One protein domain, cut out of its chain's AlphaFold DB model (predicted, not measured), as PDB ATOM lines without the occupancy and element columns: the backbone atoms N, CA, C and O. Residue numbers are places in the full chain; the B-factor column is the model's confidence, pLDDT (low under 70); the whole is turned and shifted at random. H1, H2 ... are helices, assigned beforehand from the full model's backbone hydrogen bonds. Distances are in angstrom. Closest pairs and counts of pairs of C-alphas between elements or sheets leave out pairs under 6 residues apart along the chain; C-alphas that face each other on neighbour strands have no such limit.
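This is residues 256 to 307 of the 307 residues of an uncharacterized protein of Haliea sp (UniProt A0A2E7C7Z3). Two helices of 12 residues, H1 and H3, pack on each other at a steep angle, and the chain between them loops out through the short helix H2. A 12-residue stretch with no named element, residues 256 to 267, precedes H1. The 52 printed residues hold three named helices, H1, H2 and H3 in that order, and no named strand; the class is all helix. The whole is elongated, 32 by 20 by 17 A, and only just compact, close to loose, with a radius of gyration of the C-alphas of 11.5 A.

H1, residues 268 to 279, is 15.1 A long and begins at C-alpha 268 (153.102, 117.214, 79.217). H2 is residues 282 to 285. H3, residues 293 to 304, is 17.2 A long and ends at C-alpha 304 (152.191, 127.509, 78.706).

H1 and H3 touch, their closest C-alphas, of Asn 268 and Ala 298, 5.0 A apart. They run opposite ways at a steep tilt of 62 degrees. H2 is close to H1 but not clearly touching; the closest C-alphas, of Tyr 276 and Arg 285, are 7.1 A apart. Every O i to N i+4 pair is within hydrogen-bond range in H1 and H3; H2 is too short for one.

The C-alphas farthest apart, of Thr 263 and Thr 289, are 33.8 A apart. The printed part has no cut. Residues 289 to 290 have pLDDT under 70.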
ATOM      1  N   PRO A 256     142.810 121.488  88.523       80.81
ATOM      2  CA  PRO A 256     143.785 121.464  89.613       80.81
ATOM      3  C   PRO A 256     144.739 120.267  89.527       80.81
ATOM      4  O   PRO A 256     145.846 120.316  90.064       80.81
ATOM      5  N   ASP A 257     144.342 119.195  88.831       81.12
ATOM      6  CA  ASP A 257     145.176 118.012  88.655       81.12
ATOM      7  C   ASP A 257     146.373 118.248  87.726       81.12
ATOM      8  O   ASP A 257     147.314 117.448  87.741       81.12
ATOM      9  N   PHE A 258     146.359 119.333  86.947       83.56
ATOM     10  CA  PHE A 258     147.453 119.730  86.060       83.56
ATOM     11  C   PHE A 258     148.374 120.791  86.668       83.56
ATOM     12  O   PHE A 258     149.370 121.151  86.033       83.56
ATOM     13  N   ALA A 259     148.075 121.262  87.884       78.06
ATOM     14  CA  ALA A 259     148.866 122.267  88.578       78.06
ATOM     15  C   ALA A 259     150.312 121.798  88.805       78.06
ATOM     16  O   ALA A 259     150.570 120.665  89.217       78.06
ATOM     17  N   GLU A 260     151.266 122.705  88.593       74.25
ATOM     18  CA  GLU A 260     152.701 122.431  88.765       74.25
ATOM     19  C   GLU A 260     153.081 122.138  90.220       74.25
ATOM     20  O   GLU A 260     154.063 121.453  90.487       74.25
ATOM     21  N   SER A 261     152.265 122.598  91.171       76.06
ATOM     22  CA  SER A 261     152.436 122.344  92.601       76.06
ATOM     23  C   SER A 261     152.064 120.919  93.030       76.06
ATOM     24  O   SER A 261     152.224 120.579  94.202       76.06
ATOM     25  N   LYS A 262     151.532 120.080  92.131       76.00
ATOM     26  CA  LYS A 262     151.109 118.711  92.449       76.00
ATOM     27  C   LYS A 262     152.289 117.739  92.369       76.00
ATOM     28  O   LYS A 262     152.959 117.647  91.346       76.00
ATOM     29  N   THR A 263     152.499 116.950  93.424       74.56
ATOM     30  CA  THR A 263     153.525 115.892  93.479       74.56
ATOM     31  C   THR A 263     152.902 114.491  93.553       74.56
ATOM     32  O   THR A 263     152.152 114.229  94.493       74.56
ATOM     33  N   PRO A 264     153.236 113.564  92.630       75.19
ATOM     34  CA  PRO A 264     154.087 113.761  91.454       75.19
ATOM     35  C   PRO A 264     153.371 114.540  90.339       75.19
ATOM     36  O   PRO A 264     152.172 114.375  90.108       75.19
ATOM     37  N   MET A 265     154.134 115.364  89.623       81.19
ATOM     38  CA  MET A 265     153.632 116.195  88.530       81.19
ATOM     39  C   MET A 265     153.407 115.360  87.263       81.19
ATOM     40  O   MET A 265     154.228 114.514  86.901       81.19
ATOM     41  N   LEU A 266     152.301 115.608  86.555       86.12
ATOM     42  CA  LEU A 266     152.003 114.919  85.299       86.12
ATOM     43  C   LEU A 266     152.887 115.431  84.149       86.12
ATOM     44  O   LEU A 266     153.111 116.639  83.981       86.12
ATOM     45  N   SER A 267     153.347 114.501  83.304       88.88
ATOM     46  CA  SER A 267     154.092 114.832  82.087       88.88
ATOM     47  C   SER A 267     153.213 115.589  81.083       88.88
ATOM     48  O   SER A 267     152.007 115.351  81.003       88.88
ATOM     49  N   ASN A 268     153.817 116.463  80.266       89.50
ATOM     50  CA  ASN A 268     153.102 117.214  79.217       89.50
ATOM     51  C   ASN A 268     152.297 116.293  78.296       89.50
ATOM     52  O   ASN A 268     151.174 116.613  77.921       89.50
ATOM     53  N   GLN A 269     152.866 115.131  77.963       90.19
ATOM     54  CA  GLN A 269     152.207 114.144  77.119       90.19
ATOM     55  C   GLN A 269     150.972 113.551  77.805       90.19
ATOM     56  O   GLN A 269     149.923 113.444  77.181       90.19
ATOM     57  N   ARG A 270     151.058 113.239  79.105       89.31
ATOM     58  CA  ARG A 270     149.924 112.682  79.848       89.31
ATOM     59  C   ARG A 270     148.786 113.689  79.995       89.31
ATOM     60  O   ARG A 270     147.631 113.316  79.827       89.31
ATOM     61  N   VAL A 271     149.108 114.955  80.262       89.06
ATOM     62  CA  VAL A 271     148.115 116.041  80.297       89.06
ATOM     63  C   VAL A 271     147.480 116.231  78.916       89.06
ATOM     64  O   VAL A 271     146.259 116.326  78.806       89.06
ATOM     65  N   ALA A 272     148.284 116.206  77.850       90.56
ATOM     66  CA  ALA A 272     147.793 116.309  76.482       90.56
ATOM     67  C   ALA A 272     146.833 115.174  76.105       90.56
ATOM     68  O   ALA A 272     145.800 115.440  75.495       90.56
ATOM     69  N   ASP A 273     147.139 113.937  76.498       90.25
ATOM     70  CA  ASP A 273     146.275 112.782  76.245       90.25
ATOM     71  C   ASP A 273     144.944 112.886  77.003       90.25
ATOM     72  O   ASP A 273     143.900 112.553  76.446       90.25
ATOM     73  N   ILE A 274     144.954 113.401  78.240       89.69
ATOM     74  CA  ILE A 274     143.725 113.626  79.017       89.69
ATOM     75  C   ILE A 274     142.870 114.715  78.362       89.69
ATOM     76  O   ILE A 274     141.671 114.520  78.154       89.69
ATOM     77  N   ILE A 275     143.481 115.846  77.994       90.31
ATOM     78  CA  ILE A 275     142.766 116.943  77.335       90.31
ATOM     79  C   ILE A 275     142.189 116.465  75.997       90.31
ATOM     80  O   ILE A 275     140.999 116.652  75.738       90.31
ATOM     81  N   TYR A 276     142.996 115.792  75.175       89.25
ATOM     82  CA  TYR A 276     142.564 115.287  73.875       89.25
ATOM     83  C   TYR A 276     141.470 114.221  73.994       89.25
ATOM     84  O   TYR A 276     140.457 114.311  73.305       89.25
ATOM     85  N   GLY A 277     141.653 113.231  74.871       85.62
ATOM     86  CA  GLY A 277     140.764 112.077  74.998       85.62
ATOM     87  C   GLY A 277     139.459 112.359  75.740       85.62
ATOM     88  O   GLY A 277     138.445 111.728  75.434       85.62
ATOM     89  N   HIS A 278     139.449 113.321  76.669       87.00
ATOM     90  CA  HIS A 278     138.329 113.492  77.604       87.00
ATOM     91  C   HIS A 278     137.786 114.919  77.729       87.00
ATOM     92  O   HIS A 278     136.677 115.081  78.229       87.00
ATOM     93  N   ARG A 279     138.518 115.955  77.292       86.62
ATOM     94  CA  ARG A 279     138.094 117.361  77.478       86.62
ATOM     95  C   ARG A 279     137.779 118.104  76.177       86.62
ATOM     96  O   ARG A 279     137.018 119.066  76.209       86.62
ATOM     97  N   LEU A 280     138.339 117.675  75.044       88.69
ATOM     98  CA  LEU A 280     138.005 118.221  73.725       88.69
ATOM     99  C   LEU A 280     136.802 117.503  73.108       88.69
ATOM    100  O   LEU A 280     136.719 116.272  73.179       88.69
ATOM    101  N   SER A 281     135.922 118.267  72.454       87.75
ATOM    102  CA  SER A 281     134.805 117.725  71.667       87.75
ATOM    103  C   SER A 281     135.289 117.090  70.357       87.75
ATOM    104  O   SER A 281     136.398 117.361  69.890       87.75
ATOM    105  N   ASP A 282     134.451 116.275  69.717       85.00
ATOM    106  CA  ASP A 282     134.792 115.655  68.429       85.00
ATOM    107  C   ASP A 282     135.060 116.691  67.327       85.00
ATOM    108  O   ASP A 282     135.945 116.505  66.491       85.00
ATOM    109  N   GLU A 283     134.349 117.819  67.346       83.75
ATOM    110  CA  GLU A 283     134.570 118.929  66.414       83.75
ATOM    111  C   GLU A 283     135.941 119.586  66.606       83.75
ATOM    112  O   GLU A 283     136.603 119.959  65.637       83.75
ATOM    113  N   GLU A 284     136.408 119.674  67.850       85.75
ATOM    114  CA  GLU A 284     137.712 120.238  68.201       85.75
ATOM    115  C   GLU A 284     138.849 119.280  67.866       85.75
ATOM    116  O   GLU A 284     139.889 119.699  67.353       85.75
ATOM    117  N   ARG A 285     138.632 117.976  68.068       85.25
ATOM    118  CA  ARG A 285     139.585 116.937  67.662       85.25
ATOM    119  C   ARG A 285     139.791 116.923  66.149       85.25
ATOM    120  O   ARG A 285     140.925 116.784  65.701       85.25
ATOM    121  N   ARG A 286     138.733 117.161  65.361       83.12
ATOM    122  CA  ARG A 286     138.802 117.248  63.886       83.12
ATOM    123  C   ARG A 286     139.702 118.375  63.367       83.12
ATOM    124  O   ARG A 286     140.115 118.328  62.211       83.12
ATOM    125  N   VAL A 287     140.027 119.379  64.187       82.25
ATOM    126  CA  VAL A 287     140.970 120.448  63.808       82.25
ATOM    127  C   VAL A 287     142.409 119.920  63.718       82.25
ATOM    128  O   VAL A 287     143.220 120.472  62.968       82.25
ATOM    129  N   PHE A 288     142.743 118.835  64.426       80.94
ATOM    130  CA  PHE A 288     144.052 118.204  64.318       80.94
ATOM    131  C   PHE A 288     144.120 117.299  63.085       80.94
ATOM    132  O   PHE A 288     143.557 116.211  63.051       80.94
ATOM    133  N   THR A 289     144.865 117.729  62.066       68.44
ATOM    134  CA  THR A 289     145.016 116.989  60.799       68.44
ATOM    135  C   THR A 289     146.294 116.135  60.733       68.44
ATOM    136  O   THR A 289     146.748 115.810  59.640       68.44
ATOM    137  N   GLY A 290     146.943 115.844  61.867       68.19
ATOM    138  CA  GLY A 290     148.253 115.173  61.929       68.19
ATOM    139  C   GLY A 290     148.208 113.788  62.581       68.19
ATOM    140  O   GLY A 290     147.300 113.498  63.350       68.19
ATOM    141  N   LYS A 291     149.230 112.951  62.323       71.25
ATOM    142  CA  LYS A 291     149.339 111.582  62.875       71.25
ATOM    143  C   LYS A 291     149.398 111.521  64.413       71.25
ATOM    144  O   LYS A 291     148.973 110.521  64.968       71.25
ATOM    145  N   ASN A 292     149.884 112.577  65.083       80.25
ATOM    146  CA  ASN A 292     150.014 112.658  66.548       80.25
ATOM    147  C   ASN A 292     149.392 113.958  67.107       80.25
ATOM    148  O   ASN A 292     150.117 114.919  67.392       80.25
ATOM    149  N   PRO A 293     148.056 114.021  67.270       83.06
ATOM    150  CA  PRO A 293     147.356 115.217  67.745       83.06
ATOM    151  C   PRO A 293     147.748 115.604  69.180       83.06
ATOM    152  O   PRO A 293     148.069 116.769  69.429       83.06
ATOM    153  N   SER A 294     147.862 114.631  70.094       86.38
ATOM    154  CA  SER A 294     148.323 114.869  71.471       86.38
ATOM    155  C   SER A 294     149.727 115.470  71.535       86.38
ATOM    156  O   SER A 294     150.002 116.289  72.402       86.38
ATOM    157  N   GLY A 295     150.617 115.139  70.594       87.31
ATOM    158  CA  GLY A 295     151.965 115.718  70.554       87.31
ATOM    159  C   GLY A 295     151.961 117.224  70.259       87.31
ATOM    160  O   GLY A 295     152.820 117.956  70.743       87.31
ATOM    161  N   THR A 296     150.969 117.711  69.507       87.38
ATOM    162  CA  THR A 296     150.792 119.152  69.255       87.38
ATOM    163  C   THR A 296     150.310 119.865  70.516       87.38
ATOM    164  O   THR A 296     150.841 120.912  70.875       87.38
ATOM    165  N   ILE A 297     149.359 119.259  71.231       90.00
ATOM    166  CA  ILE A 297     148.856 119.764  72.514       90.00
ATOM    167  C   ILE A 297     149.971 119.769  73.569       90.00
ATOM    168  O   ILE A 297     150.131 120.758  74.276       90.00
ATOM    169  N   ALA A 298     150.786 118.714  73.638       90.44
ATOM    170  CA  ALA A 298     151.903 118.616  74.576       90.44
ATOM    171  C   ALA A 298     152.939 119.734  74.370       90.44
ATOM    172  O   ALA A 298     153.455 120.269  75.351       90.44
ATOM    173  N   LYS A 299     153.209 120.125  73.114       90.56
ATOM    174  CA  LYS A 299     154.057 121.288  72.802       90.56
ATOM    175  C   LYS A 299     153.442 122.590  73.308       90.56
ATOM    176  O   LYS A 299     154.138 123.370  73.940       90.56
ATOM    177  N   TRP A 300     152.143 122.799  73.091       92.31
ATOM    178  CA  TRP A 300     151.461 123.985  73.617       92.31
ATOM    179  C   TRP A 300     151.479 124.034  75.144       92.31
ATOM    180  O   TRP A 300     151.741 125.089  75.702       92.31
ATOM    181  N   ILE A 301     151.264 122.905  75.824       90.44
ATOM    182  CA  ILE A 301     151.363 122.832  77.289       90.44
ATOM    183  C   ILE A 301     152.779 123.181  77.751       90.44
ATOM    184  O   ILE A 301     152.927 123.937  78.703       90.44
ATOM    185  N   ALA A 302     153.815 122.686  77.065       89.00
ATOM    186  CA  ALA A 302     155.197 123.045  77.378       89.00
ATOM    187  C   ALA A 302     155.441 124.559  77.274       89.00
ATOM    188  O   ALA A 302     156.096 125.119  78.145       89.00
ATOM    189  N   GLU A 303     154.882 125.216  76.252       90.12
ATOM    190  CA  GLU A 303     154.930 126.678  76.112       90.12
ATOM    191  C   GLU A 303     154.175 127.381  77.250       90.12
ATOM    192  O   GLU A 303     154.688 128.336  77.818       90.12
ATOM    193  N   PHE A 304     152.991 126.893  77.638       90.06
ATOM    194  CA  PHE A 304     152.191 127.509  78.706       90.06
ATOM    195  C   PHE A 304     152.849 127.465  80.086       90.06
ATOM    196  O   PHE A 304     152.490 128.277  80.930       90.06
ATOM    197  N   ARG A 305     153.755 126.508  80.327       84.38
ATOM    198  CA  ARG A 305     154.532 126.383  81.574       84.38
ATOM    199  C   ARG A 305     155.730 127.335  81.637       84.38
ATOM    200  O   ARG A 305     156.312 127.523  82.696       84.38
ATOM    201  N   GLN A 306     156.148 127.878  80.494       80.06
ATOM    202  CA  GLN A 306     157.248 128.844  80.408       80.06
ATOM    203  C   GLN A 306     156.762 130.301  80.511       80.06
ATOM    204  O   GLN A 306     157.594 131.199  80.616       80.06
ATOM    205  N   GLU A 307     155.445 130.524  80.442       71.94
ATOM    206  CA  GLU A 307     154.772 131.827  80.575       71.94
ATOM    207  C   GLU A 307     154.329 132.099  82.015       71.94
ATOM    208  O   GLU A 307     154.529 133.247  82.468       71.94
TER     209      GLU A 307